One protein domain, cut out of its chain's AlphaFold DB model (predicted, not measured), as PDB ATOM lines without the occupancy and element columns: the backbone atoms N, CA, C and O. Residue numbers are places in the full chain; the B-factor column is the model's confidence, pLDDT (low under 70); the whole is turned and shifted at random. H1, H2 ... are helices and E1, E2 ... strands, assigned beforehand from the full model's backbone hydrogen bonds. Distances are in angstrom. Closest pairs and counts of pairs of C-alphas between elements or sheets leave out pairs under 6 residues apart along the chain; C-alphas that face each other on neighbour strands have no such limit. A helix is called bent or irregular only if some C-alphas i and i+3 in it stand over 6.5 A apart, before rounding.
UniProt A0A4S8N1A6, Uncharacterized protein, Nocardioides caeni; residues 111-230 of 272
ATOM      1  N   THR A 111     164.533 202.426 175.323       90.94
ATOM      2  CA  THR A 111     163.124 202.756 175.057       90.94
ATOM      3  C   THR A 111     162.296 202.770 176.333       90.94
ATOM      4  O   THR A 111     162.188 201.750 177.003       90.94
ATOM      5  N   VAL A 112     161.626 203.892 176.594       92.31
ATOM      6  CA  VAL A 112     160.595 204.017 177.628       92.31
ATOM      7  C   VAL A 112     159.218 203.882 176.981       92.31
ATOM      8  O   VAL A 112     158.883 204.620 176.050       92.31
ATOM      9  N   LEU A 113     158.401 202.949 177.480       92.06
ATOM     10  CA  LEU A 113     156.994 202.804 177.105       92.06
ATOM     11  C   LEU A 113     156.108 203.454 178.171       92.06
ATOM     12  O   LEU A 113     155.918 202.893 179.247       92.06
ATOM     13  N   TYR A 114     155.508 204.600 177.853       93.50
ATOM     14  CA  TYR A 114     154.459 205.188 178.681       93.50
ATOM     15  C   TYR A 114     153.086 204.707 178.208       93.50
ATOM     16  O   TYR A 114     152.612 205.118 177.146       93.50
ATOM     17  N   ALA A 115     152.440 203.844 178.992       91.62
ATOM     18  CA  ALA A 115     151.157 203.252 178.630       91.62
ATOM     19  C   ALA A 115     150.083 203.415 179.718       91.62
ATOM     20  O   ALA A 115     149.831 202.483 180.489       91.62
ATOM     21  N   PRO A 116     149.463 204.602 179.814       91.25
ATOM     22  CA  PRO A 116     148.477 204.865 180.849       91.25
ATOM     23  C   PRO A 116     147.157 204.132 180.592       91.25
ATOM     24  O   PRO A 116     146.763 203.886 179.445       91.25
ATOM     25  N   THR A 117     146.444 203.839 181.679       87.88
ATOM     26  CA  THR A 117     145.038 203.422 181.635       87.88
ATOM     27  C   THR A 117     144.136 204.587 181.201       87.88
ATOM     28  O   THR A 117     144.607 205.653 180.817       87.88
ATOM     29  N   TRP A 118     142.825 204.362 181.207       88.31
ATOM     30  CA  TRP A 118     141.813 205.408 181.053       88.31
ATOM     31  C   TRP A 118     141.105 205.640 182.390       88.31
ATOM     32  O   TRP A 118     141.281 204.838 183.309       88.31
ATOM     33  N   GLU A 119     140.308 206.701 182.456       87.88
ATOM     34  CA  GLU A 119     139.616 207.167 183.663       87.88
ATOM     35  C   GLU A 119     138.515 206.222 184.181       87.88
ATOM     36  O   GLU A 119     138.022 206.367 185.291       87.88
ATOM     37  N   GLY A 120     138.132 205.209 183.399       84.88
ATOM     38  CA  GLY A 120     137.035 204.315 183.760       84.88
ATOM     39  C   GLY A 120     135.657 204.977 183.632       84.88
ATOM     40  O   GLY A 120     135.521 206.132 183.240       84.88
ATOM     41  N   ASP A 121     134.611 204.207 183.938       79.19
ATOM     42  CA  ASP A 121     133.231 204.715 183.983       79.19
ATOM     43  C   ASP A 121     132.854 205.285 185.367       79.19
ATOM     44  O   ASP A 121     131.760 205.821 185.534       79.19
ATOM     45  N   ALA A 122     133.723 205.129 186.372       76.81
ATOM     46  CA  ALA A 122     133.487 205.552 187.750       76.81
ATOM     47  C   ALA A 122     134.808 205.778 188.498       76.81
ATOM     48  O   ALA A 122     135.773 205.052 188.258       76.81
ATOM     49  N   ASP A 123     134.798 206.696 189.467       76.62
ATOM     50  CA  ASP A 123     135.985 207.167 190.200       76.62
ATOM     51  C   ASP A 123     136.811 206.039 190.838       76.62
ATOM     52  O   ASP A 123     138.035 206.052 190.797       76.62
ATOM     53  N   TYR A 124     136.165 205.000 191.378       72.88
ATOM     54  CA  TYR A 124     136.864 203.865 192.003       72.88
ATOM     55  C   TYR A 124     137.646 202.985 191.004       72.88
ATOM     56  O   TYR A 124     138.430 202.121 191.405       72.88
ATOM     57  N   ASN A 125     137.415 203.180 189.703       73.25
ATOM     58  CA  ASN A 125     138.135 202.538 188.608       73.25
ATOM     59  C   ASN A 125     139.080 203.502 187.877       73.25
ATOM     60  O   ASN A 125     139.704 203.083 186.890       73.25
ATOM     61  N   ASP A 126     139.185 204.749 188.340       83.56
ATOM     62  CA  ASP A 126     140.083 205.732 187.764       83.56
ATOM     63  C   ASP A 126     141.503 205.537 188.306       83.56
ATOM     64  O   ASP A 126     141.848 205.917 189.421       83.56
ATOM     65  N   TYR A 127     142.335 204.904 187.482       81.88
ATOM     66  CA  TYR A 127     143.769 204.745 187.730       81.88
ATOM     67  C   TYR A 127     144.598 205.493 186.678       81.88
ATOM     68  O   TYR A 127     145.769 205.165 186.458       81.88
ATOM     69  N   THR A 128     143.978 206.413 185.932       90.25
ATOM     70  CA  THR A 128     144.653 207.121 184.848       90.25
ATOM     71  C   THR A 128     145.690 208.091 185.396       90.25
ATOM     72  O   THR A 128     145.492 208.756 186.403       90.25
ATOM     73  N   SER A 129     146.817 208.199 184.702       93.38
ATOM     74  CA  SER A 129     147.816 209.240 184.955       93.38
ATOM     75  C   SER A 129     147.760 210.347 183.904       93.38
ATOM     76  O   SER A 129     148.610 211.232 183.905       93.38
ATOM     77  N   VAL A 130     146.833 210.278 182.940       96.19
ATOM     78  CA  VAL A 130     146.876 211.103 181.721       96.19
ATOM     79  C   VAL A 130     146.722 212.588 182.015       96.19
ATOM     80  O   VAL A 130     147.506 213.367 181.481       96.19
ATOM     81  N   ASP A 131     145.730 212.973 182.807       94.38
ATOM     82  CA  ASP A 131     145.371 214.359 183.107       94.38
ATOM     83  C   ASP A 131     146.286 215.008 184.146       94.38
ATOM     84  O   ASP A 131     146.738 216.130 183.922       94.38
ATOM     85  N   LEU A 132     146.591 214.301 185.237       93.31
ATOM     86  CA  LEU A 132     147.369 214.849 186.349       93.31
ATOM     87  C   LEU A 132     148.879 214.851 186.084       93.31
ATOM     88  O   LEU A 132     149.556 215.830 186.384       93.31
ATOM     89  N   PHE A 133     149.411 213.772 185.501       95.25
ATOM     90  CA  PHE A 133     150.863 213.543 185.444       95.25
ATOM     91  C   PHE A 133     151.401 213.337 184.027       95.25
ATOM     92  O   PHE A 133     152.591 213.505 183.779       95.25
ATOM     93  N   GLY A 134     150.549 212.983 183.065       96.56
ATOM     94  CA  GLY A 134     150.961 212.532 181.740       96.56
ATOM     95  C   GLY A 134     151.839 213.526 180.970       96.56
ATOM     96  O   GLY A 134     152.878 213.111 180.455       96.56
ATOM     97  N   PRO A 135     151.470 214.819 180.887       97.31
ATOM     98  CA  PRO A 135     152.330 215.888 180.392       97.31
ATOM     99  C   PRO A 135     153.739 215.893 180.990       97.31
ATOM    100  O   PRO A 135     154.704 215.894 180.229       97.31
ATOM    101  N   SER A 136     153.839 215.866 182.317       96.56
ATOM    102  CA  SER A 136     155.101 215.966 183.051       96.56
ATOM    103  C   SER A 136     155.943 214.702 182.910       96.56
ATOM    104  O   SER A 136     157.123 214.806 182.613       96.56
ATOM    105  N   ILE A 137     155.334 213.512 182.988       95.88
ATOM    106  CA  ILE A 137     156.013 212.231 182.716       95.88
ATOM    107  C   ILE A 137     156.677 212.267 181.334       95.88
ATOM    108  O   ILE A 137     157.836 211.897 181.177       95.88
ATOM    109  N   VAL A 138     155.948 212.734 180.317       97.19
ATOM    110  CA  VAL A 138     156.461 212.823 178.943       97.19
ATOM    111  C   VAL A 138     157.589 213.845 178.830       97.19
ATOM    112  O   VAL A 138     158.555 213.579 178.126       97.19
ATOM    113  N   GLU A 139     157.490 214.989 179.507       96.38
ATOM    114  CA  GLU A 139     158.572 215.980 179.550       96.38
ATOM    115  C   GLU A 139     159.836 215.417 180.206       96.38
ATOM    116  O   GLU A 139     160.902 215.510 179.600       96.38
ATOM    117  N   SER A 140     159.718 214.775 181.371       95.94
ATOM    118  CA  SER A 140     160.858 214.194 182.087       95.94
ATOM    119  C   SER A 140     161.557 213.117 181.261       95.94
ATOM    120  O   SER A 140     162.775 213.138 181.120       95.94
ATOM    121  N   VAL A 141     160.800 212.218 180.621       94.44
ATOM    122  CA  VAL A 141     161.399 211.183 179.761       94.44
ATOM    123  C   VAL A 141     162.111 211.796 178.553       94.44
ATOM    124  O   VAL A 141     163.175 211.322 178.165       94.44
ATOM    125  N   LEU A 142     161.544 212.842 177.944       95.19
ATOM    126  CA  LEU A 142     162.164 213.525 176.804       95.19
ATOM    127  C   LEU A 142     163.405 214.346 177.194       95.19
ATOM    128  O   LEU A 142     164.176 214.703 176.308       95.19
ATOM    129  N   ALA A 143     163.603 214.647 178.480       94.50
ATOM    130  CA  ALA A 143     164.792 215.340 178.973       94.50
ATOM    131  C   ALA A 143     166.015 214.413 179.123       94.50
ATOM    132  O   ALA A 143     167.145 214.900 179.148       94.50
ATOM    133  N   VAL A 144     165.812 213.092 179.195       92.25
ATOM    134  CA  VAL A 144     166.906 212.114 179.283       92.25
ATOM    135  C   VAL A 144     167.543 211.921 177.905       92.25
ATOM    136  O   VAL A 144     166.884 211.531 176.937       92.25
ATOM    137  N   THR A 145     168.853 212.152 177.810       86.62
ATOM    138  CA  THR A 145     169.619 211.910 176.578       86.62
ATOM    139  C   THR A 145     169.624 210.427 176.204       86.62
ATOM    140  O   THR A 145     169.609 209.567 177.080       86.62
ATOM    141  N   ASP A 146     169.708 210.117 174.907       89.50
ATOM    142  CA  ASP A 146     169.781 208.735 174.399       89.50
ATOM    143  C   ASP A 146     168.525 207.873 174.687       89.50
ATOM    144  O   ASP A 146     168.556 206.645 174.610       89.50
ATOM    145  N   MET A 147     167.376 208.507 174.955       92.31
ATOM    146  CA  MET A 147     166.084 207.824 175.092       92.31
ATOM    147  C   MET A 147     165.222 207.894 173.833       92.31
ATOM    148  O   MET A 147     165.193 208.890 173.106       92.31
ATOM    149  N   ARG A 148     164.429 206.837 173.636       94.69
ATOM    150  CA  ARG A 148     163.237 206.795 172.788       94.69
ATOM    151  C   ARG A 148     161.996 206.704 173.672       94.69
ATOM    152  O   ARG A 148     161.862 205.779 174.466       94.69
ATOM    153  N   LEU A 149     161.040 207.606 173.467       95.25
ATOM    154  CA  LEU A 149     159.741 207.574 174.149       95.25
ATOM    155  C   LEU A 149     158.674 206.977 173.230       95.25
ATOM    156  O   LEU A 149     158.422 207.505 172.145       95.25
ATOM    157  N   VAL A 150     158.005 205.927 173.696       94.94
ATOM    158  CA  VAL A 150     156.814 205.359 173.062       94.94
ATOM    159  C   VAL A 150     155.612 205.603 173.965       94.94
ATOM    160  O   VAL A 150     155.549 205.085 175.074       94.94
ATOM    161  N   TYR A 151     154.641 206.380 173.495       94.69
ATOM    162  CA  TYR A 151     153.387 206.619 174.211       94.69
ATOM    163  C   TYR A 151     152.272 205.741 173.657       94.69
ATOM    164  O   TYR A 151     151.975 205.795 172.465       94.69
ATOM    165  N   LYS A 152     151.632 204.955 174.516       91.00
ATOM    166  CA  LYS A 152     150.583 204.010 174.144       91.00
ATOM    167  C   LYS A 152     149.393 204.112 175.103       91.00
ATOM    168  O   LYS A 152     149.288 203.317 176.036       91.00
ATOM    169  N   PRO A 153     148.502 205.095 174.920       91.25
ATOM    170  CA  PRO A 153     147.347 205.239 175.791       91.25
ATOM    171  C   PRO A 153     146.335 204.120 175.577       91.25
ATOM    172  O   PRO A 153     146.210 203.577 174.478       91.25
ATOM    173  N   HIS A 154     145.546 203.845 176.610       87.25
ATOM    174  CA  HIS A 154     144.335 203.052 176.456       87.25
ATOM    175  C   HIS A 154     143.405 203.666 175.379       87.25
ATOM    176  O   HIS A 154     143.226 204.888 175.369       87.25
ATOM    177  N   PRO A 155     142.740 202.874 174.511       85.25
ATOM    178  CA  PRO A 155     141.910 203.402 173.418       85.25
ATOM    179  C   PRO A 155     140.825 204.377 173.872       85.25
ATOM    180  O   PRO A 155     140.537 205.363 173.193       85.25
ATOM    181  N   LYS A 156     140.243 204.143 175.055       88.06
ATOM    182  CA  LYS A 156     139.218 205.028 175.633       88.06
ATOM    183  C   LYS A 156     139.724 206.444 175.926       88.06
ATOM    184  O   LYS A 156     138.935 207.371 175.815       88.06
ATOM    185  N   VAL A 157     141.023 206.647 176.163       91.25
ATOM    186  CA  VAL A 157     141.612 207.996 176.305       91.25
ATOM    187  C   VAL A 157     141.412 208.815 175.025       91.25
ATOM    188  O   VAL A 157     141.113 210.005 175.077       91.25
ATOM    189  N   THR A 158     141.512 208.174 173.856       88.19
ATOM    190  CA  THR A 158     141.403 208.849 172.546       88.19
ATOM    191  C   THR A 158     139.987 209.332 172.233       88.19
ATOM    192  O   THR A 158     139.798 210.242 171.426       88.19
ATOM    193  N   THR A 159     138.991 208.736 172.893       90.50
ATOM    194  CA  THR A 159     137.558 209.013 172.725       90.50
ATOM    195  C   THR A 159     136.921 209.585 173.993       90.50
ATOM    196  O   THR A 159     135.697 209.722 174.062       90.50
ATOM    197  N   SER A 160     137.741 209.952 174.983       92.56
ATOM    198  CA  SER A 160     137.291 210.478 176.268       92.56
ATOM    199  C   SER A 160     136.447 211.744 176.100       92.56
ATOM    200  O   SER A 160     136.743 212.639 175.299       92.56
ATOM    201  N   ARG A 161     135.384 211.838 176.902       93.12
ATOM    202  CA  ARG A 161     134.532 213.031 177.006       93.12
ATOM    203  C   ARG A 161     134.969 213.966 178.138       93.12
ATOM    204  O   ARG A 161     134.477 215.093 178.196       93.12
ATOM    205  N   THR A 162     135.944 213.566 178.947       94.94
ATOM    206  CA  THR A 162     136.489 214.350 180.057       94.94
ATOM    207  C   THR A 162     137.442 215.427 179.524       94.94
ATOM    208  O   THR A 162     138.429 215.097 178.861       94.94
ATOM    209  N   PRO A 163     137.169 216.732 179.746       96.62
ATOM    210  CA  PRO A 163     137.985 217.807 179.180       96.62
ATOM    211  C   PRO A 163     139.474 217.727 179.528       96.62
ATOM    212  O   PRO A 163     140.291 217.818 178.613       96.62
ATOM    213  N   ALA A 164     139.805 217.482 180.800       96.31
ATOM    214  CA  ALA A 164     141.186 217.393 181.275       96.31
ATOM    215  C   ALA A 164     141.966 216.259 180.585       96.31
ATOM    216  O   ALA A 164     143.050 216.489 180.051       96.31
ATOM    217  N   ILE A 165     141.366 215.067 180.468       96.88
ATOM    218  CA  ILE A 165     141.957 213.916 179.766       96.88
ATOM    219  C   ILE A 165     142.233 214.246 178.297       96.88
ATOM    220  O   ILE A 165     143.338 214.015 177.802       96.88
ATOM    221  N   ARG A 166     141.260 214.833 177.583       96.56
ATOM    222  CA  ARG A 166     141.455 215.219 176.175       96.56
ATOM    223  C   ARG A 166     142.564 216.250 176.012       96.56
ATOM    224  O   ARG A 166     143.339 216.175 175.056       96.56
ATOM    225  N   GLU A 167     142.593 217.254 176.882       97.81
ATOM    226  CA  GLU A 167     143.584 218.321 176.831       97.81
ATOM    227  C   GLU A 167     144.989 217.774 177.073       97.81
ATOM    228  O   GLU A 167     145.882 217.997 176.247       97.81
ATOM    229  N   ALA A 168     145.159 216.991 178.136       97.94
ATOM    230  CA  ALA A 168     146.432 216.397 178.495       97.94
ATOM    231  C   ALA A 168     146.909 215.381 177.450       97.94
ATOM    232  O   ALA A 168     148.059 215.455 177.013       97.94
ATOM    233  N   HIS A 169     146.025 214.520 176.931       97.25
ATOM    234  CA  HIS A 169     146.339 213.613 175.821       97.25
ATOM    235  C   HIS A 169     146.857 214.376 174.591       97.25
ATOM    236  O   HIS A 169     147.908 214.045 174.038       97.25
ATOM    237  N   ARG A 170     146.182 215.462 174.189       97.50
ATOM    238  CA  ARG A 170     146.651 216.315 173.082       97.50
ATOM    239  C   ARG A 170     147.986 216.982 173.404       97.50
ATOM    240  O   ARG A 170     148.816 217.137 172.509       97.50
ATOM    241  N   ALA A 171     148.203 217.391 174.650       97.94
ATOM    242  CA  ALA A 171     149.451 218.004 175.080       97.94
ATOM    243  C   ALA A 171     150.625 217.011 175.018       97.94
ATOM    244  O   ALA A 171     151.692 217.366 174.519       97.94
ATOM    245  N   ILE A 172     150.415 215.757 175.428       98.19
ATOM    246  CA  ILE A 172     151.373 214.654 175.269       98.19
ATOM    247  C   ILE A 172     151.717 214.451 173.789       98.19
ATOM    248  O   ILE A 172     152.891 214.478 173.417       98.19
ATOM    249  N   LEU A 173     150.705 214.327 172.919       97.25
ATOM    250  CA  LEU A 173     150.919 214.148 171.478       97.25
ATOM    251  C   LEU A 173     151.713 215.307 170.858       97.25
ATOM    252  O   LEU A 173     152.609 215.074 170.047       97.25
ATOM    253  N   ARG A 174     151.427 216.558 171.252       97.94
ATOM    254  CA  ARG A 174     152.177 217.736 170.781       97.94
ATOM    255  C   ARG A 174     153.650 217.680 171.182       97.94
ATOM    256  O   ARG A 174     154.499 217.982 170.345       97.94
ATOM    257  N   ARG A 175     153.954 217.295 172.425       97.94
ATOM    258  CA  ARG A 175     155.331 217.182 172.937       97.94
ATOM    259  C   ARG A 175     156.120 216.110 172.205       97.94
ATOM    260  O   ARG A 175     157.186 216.406 171.676       97.94
ATOM    261  N   ILE A 176     155.543 214.919 172.072       96.62
ATOM    262  CA  ILE A 176     156.149 213.813 171.320       96.62
ATOM    263  C   ILE A 176     156.374 214.222 169.863       96.62
ATOM    264  O   ILE A 176     157.460 214.028 169.330       96.62
ATOM    265  N   GLY A 177     155.380 214.852 169.229       96.19
ATOM    266  CA  GLY A 177     155.505 215.330 167.853       96.19
ATOM    267  C   GLY A 177     156.575 216.413 167.683       96.19
ATOM    268  O   GLY A 177     157.223 216.464 166.642       96.19
ATOM    269  N   ARG A 178     156.778 217.282 168.682       97.19
ATOM    270  CA  ARG A 178     157.867 218.268 168.683       97.19
ATOM    271  C   ARG A 178     159.226 217.580 168.804       97.19
ATOM    272  O   ARG A 178     160.076 217.847 167.962       97.19
ATOM    273  N   ALA A 179     159.395 216.690 169.779       95.94
ATOM    274  CA  ALA A 179     160.641 215.954 169.986       95.94
ATOM    275  C   ALA A 179     161.017 215.121 168.753       95.94
ATOM    276  O   ALA A 179     162.132 215.222 168.260       95.94
ATOM    277  N   ALA A 180     160.057 214.407 168.158       93.88
ATOM    278  CA  ALA A 180     160.276 213.634 166.934       93.88
ATOM    279  C   ALA A 180     160.708 214.491 165.726       93.88
ATOM    280  O   ALA A 180     161.378 213.991 164.832       93.88
ATOM    281  N   ARG A 181     160.331 215.779 165.670       95.50
ATOM    282  CA  ARG A 181     160.817 216.704 164.628       95.50
ATOM    283  C   ARG A 181     162.207 217.262 164.926       95.50
ATOM    284  O   ARG A 181     162.927 217.578 163.989       95.50
ATOM    285  N   GLN A 182     162.545 217.440 166.201       94.75
ATOM    286  CA  GLN A 182     163.850 217.951 166.631       94.75
ATOM    287  C   GLN A 182     164.933 216.871 166.543       94.75
ATOM    288  O   GLN A 182     166.058 217.174 166.162       94.75
ATOM    289  N   GLU A 183     164.568 215.619 166.821       92.81
ATOM    290  CA  GLU A 183     165.444 214.451 166.753       92.81
ATOM    291  C   GLU A 183     164.764 213.306 165.976       92.81
ATOM    292  O   GLU A 183     164.263 212.353 166.582       92.81
ATOM    293  N   PRO A 184     164.721 213.366 164.631       90.06
ATOM    294  CA  PRO A 184     164.063 212.343 163.810       90.06
ATOM    295  C   PRO A 184     164.577 210.920 164.062       90.06
ATOM    296  O   PRO A 184     163.789 209.973 164.101       90.06
ATOM    297  N   ASP A 185     165.877 210.781 164.323       89.75
ATOM    298  CA  ASP A 185     166.534 209.488 164.544       89.75
ATOM    299  C   ASP A 185     166.248 208.888 165.933       89.75
ATOM    300  O   ASP A 185     166.482 207.701 166.164       89.75
ATOM    301  N   ALA A 186     165.696 209.673 166.868       89.00
ATOM    302  CA  ALA A 186     165.359 209.197 168.209       89.00
ATOM    303  C   ALA A 186     164.167 208.227 168.218       89.00
ATOM    304  O   ALA A 186     164.015 207.414 169.132       89.00
ATOM    305  N   GLY A 187     163.296 208.303 167.205       89.69
ATOM    306  CA  GLY A 187     162.153 207.404 167.059       89.69
ATOM    307  C   GLY A 187     161.030 207.607 168.085       89.69
ATOM    308  O   GLY A 187     160.257 206.671 168.310       89.69
ATOM    309  N   HIS A 188     160.918 208.786 168.715       92.94
ATOM    310  CA  HIS A 188     159.801 209.105 169.616       92.94
ATOM    311  C   HIS A 188     158.459 208.949 168.892       92.94
ATOM    312  O   HIS A 188     158.265 209.501 167.805       92.94
ATOM    313  N   ARG A 189     157.508 208.211 169.476       91.56
ATOM    314  CA  ARG A 189     156.253 207.903 168.779       91.56
ATOM    315  C   ARG A 189     155.076 207.663 169.709       91.56
ATOM    316  O   ARG A 189     155.204 207.036 170.752       91.56
ATOM    317  N   ALA A 190     153.897 208.104 169.283       87.81
ATOM    318  CA  ALA A 190     152.635 207.655 169.855       87.81
ATOM    319  C   ALA A 190     152.091 206.466 169.047       87.81
ATOM    320  O   ALA A 190     152.011 206.533 167.819       87.81
ATOM    321  N   VAL A 191     151.716 205.387 169.731       83.62
ATOM    322  CA  VAL A 191     151.113 204.182 169.155       83.62
ATOM    323  C   VAL A 191     149.711 204.040 169.726       83.62
ATOM    324  O   VAL A 191     149.538 203.752 170.904       83.62
ATOM    325  N   VAL A 192     148.704 204.236 168.881       77.06
ATOM    326  CA  VAL A 192     147.286 204.247 169.290       77.06
ATOM    327  C   VAL A 192     146.579 202.920 168.959       77.06
ATOM    328  O   VAL A 192     145.372 202.786 169.095       77.06
ATOM    329  N   LEU A 193     147.338 201.915 168.518       65.25
ATOM    330  CA  LEU A 193     146.823 200.576 168.230       65.25
ATOM    331  C   LEU A 193     146.563 199.795 169.523       65.25
ATOM    332  O   LEU A 193     147.280 199.982 170.509       65.25
ATOM    333  N   ASP A 194     145.606 198.868 169.498       54.78
ATOM    334  CA  ASP A 194     145.344 197.923 170.588       54.78
ATOM    335  C   ASP A 194     146.496 196.929 170.742       54.78
ATOM    336  O   ASP A 194     146.861 196.231 169.802       54.78
ATOM    337  N   VAL A 195     147.113 196.879 171.928       47.91
ATOM    338  CA  VAL A 195     148.160 195.886 172.241       47.91
ATOM    339  C   VAL A 195     148.111 195.618 173.749       47.91
ATOM    340  O   VAL A 195     148.064 196.591 174.509       47.91
ATOM    341  N   PRO A 196     148.106 194.352 174.198       43.78
ATOM    342  CA  PRO A 196     148.088 194.015 175.618       43.78
ATOM    343  C   PRO A 196     149.415 194.382 176.297       43.78
ATOM    344  O   PRO A 196     150.481 194.278 175.697       43.78
ATOM    345  N   ILE A 197     149.351 194.798 177.565       45.88
ATOM    346  CA  ILE A 197     150.514 195.205 178.373       45.88
ATOM    347  C   ILE A 197     150.467 194.463 179.713       45.88
ATOM    348  O   ILE A 197     149.387 194.157 180.217       45.88
ATOM    349  N   SER A 198     151.629 194.144 180.282       39.66
ATOM    350  CA  SER A 198     151.781 193.516 181.601       39.66
ATOM    351  C   SER A 198     152.815 194.293 182.430       39.66
ATOM    352  O   SER A 198     153.764 194.829 181.860       39.66
ATOM    353  N   ARG A 199     152.592 194.409 183.751       44.88
ATOM    354  CA  ARG A 199     153.353 195.248 184.696       44.88
ATOM    355  C   ARG A 199     154.278 194.430 185.598       44.88
ATOM    356  O   ARG A 199     153.860 193.410 186.128       44.88
ATOM    357  N   CYS A 200     155.437 195.026 185.867       44.78
ATOM    358  CA  CYS A 200     155.986 195.319 187.195       44.78
ATOM    359  C   CYS A 200     156.871 196.559 187.004       44.78
ATOM    360  O   CYS A 200     157.808 196.503 186.209       44.78
ATOM    361  N   ALA A 201     156.523 197.676 187.632       59.06
ATOM    362  CA  ALA A 201     157.143 198.974 187.384       59.06
ATOM    363  C   ALA A 201     157.204 199.783 188.680       59.06
ATOM    364  O   ALA A 201     156.392 199.543 189.578       59.06
ATOM    365  N   ASP A 202     158.129 200.734 188.735       66.25
ATOM    366  CA  ASP A 202     158.204 201.730 189.795       66.25
ATOM    367  C   ASP A 202     156.906 202.552 189.876       66.25
ATOM    368  O   ASP A 202     156.224 202.792 188.869       66.25
ATOM    369  N   VAL A 203     156.541 202.955 191.094       67.75
ATOM    370  CA  VAL A 203     155.393 203.835 191.330       67.75
ATOM    371  C   VAL A 203     155.846 205.266 191.086       67.75
ATOM    372  O   VAL A 203     156.816 205.717 191.683       67.75
ATOM    373  N   VAL A 204     155.130 205.958 190.202       72.31
ATOM    374  CA  VAL A 204     155.311 207.388 189.949       72.31
ATOM    375  C   VAL A 204     154.049 208.097 190.410       72.31
ATOM    376  O   VAL A 204     152.960 207.840 189.890       72.31
ATOM    377  N   ASP A 205     154.208 208.975 191.384       74.31
ATOM    378  CA  ASP A 205     153.177 209.812 191.988       74.31
ATOM    379  C   ASP A 205     153.651 211.272 192.065       74.31
ATOM    380  O   ASP A 205     154.706 211.622 191.541       74.31
ATOM    381  N   ALA A 206     152.854 212.144 192.683       73.44
ATOM    382  CA  ALA A 206     153.170 213.568 192.770       73.44
ATOM    383  C   ALA A 206     154.486 213.859 193.517       73.44
ATOM    384  O   ALA A 206     155.158 214.832 193.178       73.44
ATOM    385  N   ASP A 207     154.847 213.021 194.490       81.44
ATOM    386  CA  ASP A 207     156.013 213.221 195.352       81.44
ATOM    387  C   ASP A 207     157.299 212.715 194.686       81.44
ATOM    388  O   ASP A 207     158.362 213.301 194.860       81.44
ATOM    389  N   THR A 208     157.194 211.655 193.885       82.56
ATOM    390  CA  THR A 208     158.321 211.029 193.170       82.56
ATOM    391  C   THR A 208     158.543 211.592 191.766       82.56
ATOM    392  O   THR A 208     159.617 211.433 191.188       82.56
ATOM    393  N   LEU A 209     157.548 212.279 191.196       84.06
ATOM    394  CA  LEU A 209     157.629 212.871 189.860       84.06
ATOM    395  C   LEU A 209     158.807 213.846 189.661       84.06
ATOM    396  O   LEU A 209     159.391 213.800 188.573       84.06
ATOM    397  N   PRO A 210     159.181 214.709 190.631       91.44
ATOM    398  CA  PRO A 210     160.338 215.595 190.484       91.44
ATOM    399  C   PRO A 210     161.651 214.843 190.227       91.44
ATOM    400  O   PRO A 210     162.476 215.323 189.452       91.44
ATOM    401  N   ASP A 211     161.793 213.643 190.795       90.19
ATOM    402  CA  ASP A 211     163.011 212.825 190.738       90.19
ATOM    403  C   ASP A 211     162.940 211.731 189.656       90.19
ATOM    404  O   ASP A 211     163.836 210.894 189.531       90.19
ATOM    405  N   LEU A 212     161.881 211.722 188.837       85.94
ATOM    406  CA  LEU A 212     161.625 210.659 187.862       85.94
ATOM    407  C   LEU A 212     162.786 210.464 186.874       85.94
ATOM    408  O   LEU A 212     163.072 209.340 186.470       85.94
ATOM    409  N   THR A 213     163.453 211.546 186.470       87.44
ATOM    410  CA  THR A 213     164.609 211.498 185.560       87.44
ATOM    411  C   THR A 213     165.763 210.690 186.159       87.44
ATOM    412  O   THR A 213     166.361 209.856 185.471       87.44
ATOM    413  N   ASP A 214     166.043 210.899 187.444       87.44
ATOM    414  CA  ASP A 214     167.124 210.224 188.159       87.44
ATOM    415  C   ASP A 214     166.745 208.769 188.449       87.44
ATOM    416  O   ASP A 214     167.541 207.866 188.191       87.44
ATOM    417  N   LEU A 215     165.495 208.526 188.862       85.50
ATOM    418  CA  LEU A 215     164.946 207.180 189.043       85.50
ATOM    419  C   LEU A 215     165.057 206.346 187.758       85.50
ATOM    420  O   LEU A 215     165.514 205.205 187.794       85.50
ATOM    421  N   LEU A 216     164.658 206.908 186.611       81.88
ATOM    422  CA  LEU A 216     164.770 206.223 185.321       81.88
ATOM    423  C   LEU A 216     166.230 205.944 184.960       81.88
ATOM    424  O   LEU A 216     166.527 204.862 184.462       81.88
ATOM    425  N   SER A 217     167.130 206.896 185.213       82.62
ATOM    426  CA  SER A 217     168.559 206.725 184.941       82.62
ATOM    427  C   SER A 217     169.151 205.585 185.772       82.62
ATOM    428  O   SER A 217     169.815 204.719 185.211       82.62
ATOM    429  N   ASP A 218     168.831 205.518 187.067       85.19
ATOM    430  CA  ASP A 218     169.288 204.438 187.947       85.19
ATOM    431  C   ASP A 218     168.699 203.073 187.557       85.19
ATOM    432  O   ASP A 218     169.430 202.092 187.453       85.19
ATOM    433  N   ARG A 219     167.394 202.989 187.256       81.00
ATOM    434  CA  ARG A 219     166.732 201.724 186.861       81.00
ATOM    435  C   ARG A 219     167.251 201.140 185.549       81.00
ATOM    436  O   ARG A 219     167.106 199.939 185.324       81.00
ATOM    437  N   LEU A 220     167.835 201.966 184.681       76.31
ATOM    438  CA  LEU A 220     168.475 201.497 183.450       76.31
ATOM    439  C   LEU A 220     169.794 200.763 183.714       76.31
ATOM    440  O   LEU A 220     170.142 199.881 182.927       76.31
ATOM    441  N   ASP A 221     170.486 201.100 184.801       83.19
ATOM    442  CA  ASP A 221     171.762 200.490 185.181       83.19
ATOM    443  C   ASP A 221     171.567 199.393 186.249       83.19
ATOM    444  O   ASP A 221     172.272 198.380 186.247       83.19
ATOM    445  N   HIS A 222     170.559 199.547 187.116       82.94
ATOM    446  CA  HIS A 222     170.247 198.660 188.236       82.94
ATOM    447  C   HIS A 222     168.781 198.209 188.217       82.94
ATOM    448  O   HIS A 222     167.863 198.895 188.676       82.94
ATOM    449  N   ASP A 223     168.564 196.986 187.738       77.44
ATOM    450  CA  ASP A 223     167.243 196.368 187.674       77.44
ATOM    451  C   ASP A 223     166.858 195.682 188.998       77.44
ATOM    452  O   ASP A 223     166.795 194.452 189.106       77.44
ATOM    453  N   GLU A 224     166.608 196.488 190.033       79.44
ATOM    454  CA  GLU A 224     166.294 195.996 191.384       79.44
ATOM    455  C   GLU A 224     165.035 195.114 191.431       79.44
ATOM    456  O   GLU A 224     164.932 194.186 192.236       79.44
ATOM    457  N   HIS A 225     164.082 195.356 190.525       76.38
ATOM    458  CA  HIS A 225     162.784 194.688 190.540       76.38
ATOM    459  C   HIS A 225     162.794 193.334 189.837       76.38
ATOM    460  O   HIS A 225     161.794 192.625 189.926       76.38
ATOM    461  N   HIS A 226     163.876 192.933 189.159       77.44
ATOM    462  CA  HIS A 226     163.922 191.709 188.345       77.44
ATOM    463  C   HIS A 226     163.352 190.471 189.064       77.44
ATOM    464  O   HIS A 226     162.466 189.789 188.538       77.44
ATOM    465  N   ILE A 227     163.813 190.206 190.291       79.88
ATOM    466  CA  ILE A 227     163.360 189.055 191.089       79.88
ATOM    467  C   ILE A 227     161.879 189.198 191.452       79.88
ATOM    468  O   ILE A 227     161.116 188.238 191.324       79.88
ATOM    469  N   ALA A 228     161.449 190.399 191.846       75.81
ATOM    470  CA  ALA A 228     160.050 190.679 192.148       75.81
ATOM    471  C   ALA A 228     159.153 190.471 190.916       75.81
ATOM    472  O   ALA A 228     158.062 189.918 191.047       75.81
ATOM    473  N   ARG A 229     159.622 190.807 189.704       77.81
ATOM    474  CA  ARG A 229     158.882 190.542 188.458       77.81
ATOM    475  C   ARG A 229     158.731 189.056 188.185       77.81
ATOM    476  O   ARG A 229     157.647 188.615 187.810       77.81
ATOM    477  N   ALA A 230     159.792 188.280 188.395       77.12
ATOM    478  CA  ALA A 230     159.735 186.829 188.250       77.12
ATOM    479  C   ALA A 230     158.752 186.203 189.258       77.12
ATOM    480  O   ALA A 230     157.931 185.363 188.879       77.12
TER     481      ALA A 230
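Overview. This is residues 111 to 230 of the 272 residues of an uncharacterized protein of Nocardioides caeni (UniProt A0A4S8N1A6). H1 is in the middle of this domain, with the longer helix H3 side by side with it, a small sheet of two parallel strands, E1 and E2, next to it, and H4 on the side away from H3, meeting H1 with its first residues, 209 to 213, and running off from it at a steep tilt. H5 is set off from this group at the last printed residues, and a long stretch, residues 183 to 208, leads from H3 past E2 and on to H4. The printed part has 120 residues, with five named helices and two named strands in the order E1, H1, E2, H2, H3, H4, H5. The class is mostly helix, and E1, H1 and E2 form a strand-helix-strand unit, two parallel neighbour strands with a helix between, with a right-handed crossover. The whole is compact, with a radius of gyration of the C-alphas of 14.5 A and spans of 40 by 37 by 28 A.

Along the chain. E1 is residues 111 to 114, 9.7 A long, and begins at C-alpha 111, (163.124, 202.756, 175.057). H1 is residues 134 to 143, 14.4 A. E2 is residues 147 to 151, 12.8 A. H2 is the four residues 155 to 158. H3, residues 163 to 182, is 28.7 A long and begins at (137.985, 217.807, 179.180). H4, residues 209 to 221, is 19.4 A long and irregular: C-alphas 210 and 213 are 7.7 A apart. H5, residues 226 to 230, ends at (159.735, 186.829, 188.250).

Arrangement. E1 and E2 are parallel, 29 degrees between their directions, with N 112 and O 148 at 2.9 A and N 150 and O 112 at 2.8 A, within hydrogen-bond range. Residues 150 to 151 of E2 also pair, parallel, with residues 189 to 190. The closest C-alphas of H1 and E2, Val 141 and Leu 149, are 6.9 A apart. H1 and H3 touch, closest at the C-alphas of Pro 135 and Ile 172, 5.4 A, and run the same way at a shallow tilt of 16 degrees. H4 touches H1 with residues 209 to 213 alone, the C-alphas of Thr 213 and Ser 140 being closest at 5.8 A; the tilt is steep, 50 degrees. H3 touches H2 with residues 165 to 169 alone, closest at the C-alphas of Ile 165 and Val 157, 6.9 A. H5 is apart from the other named elements. In H1, H3 and H5 every O i to N i+4 pair is within hydrogen-bond range; in H4 6 of 9 are, and H2 is too short for such a pair.

Size, cuts and confidence. The two C-alphas farthest apart, of Tyr 124 and Asp 185, are 40.8 A apart. The printed part has no cut. The links E1 to H1, 19 residues, and H3 to H4, 26 residues, are long. The mean pLDDT of the printed part is 85.8; residues 193 to 203 are under 70.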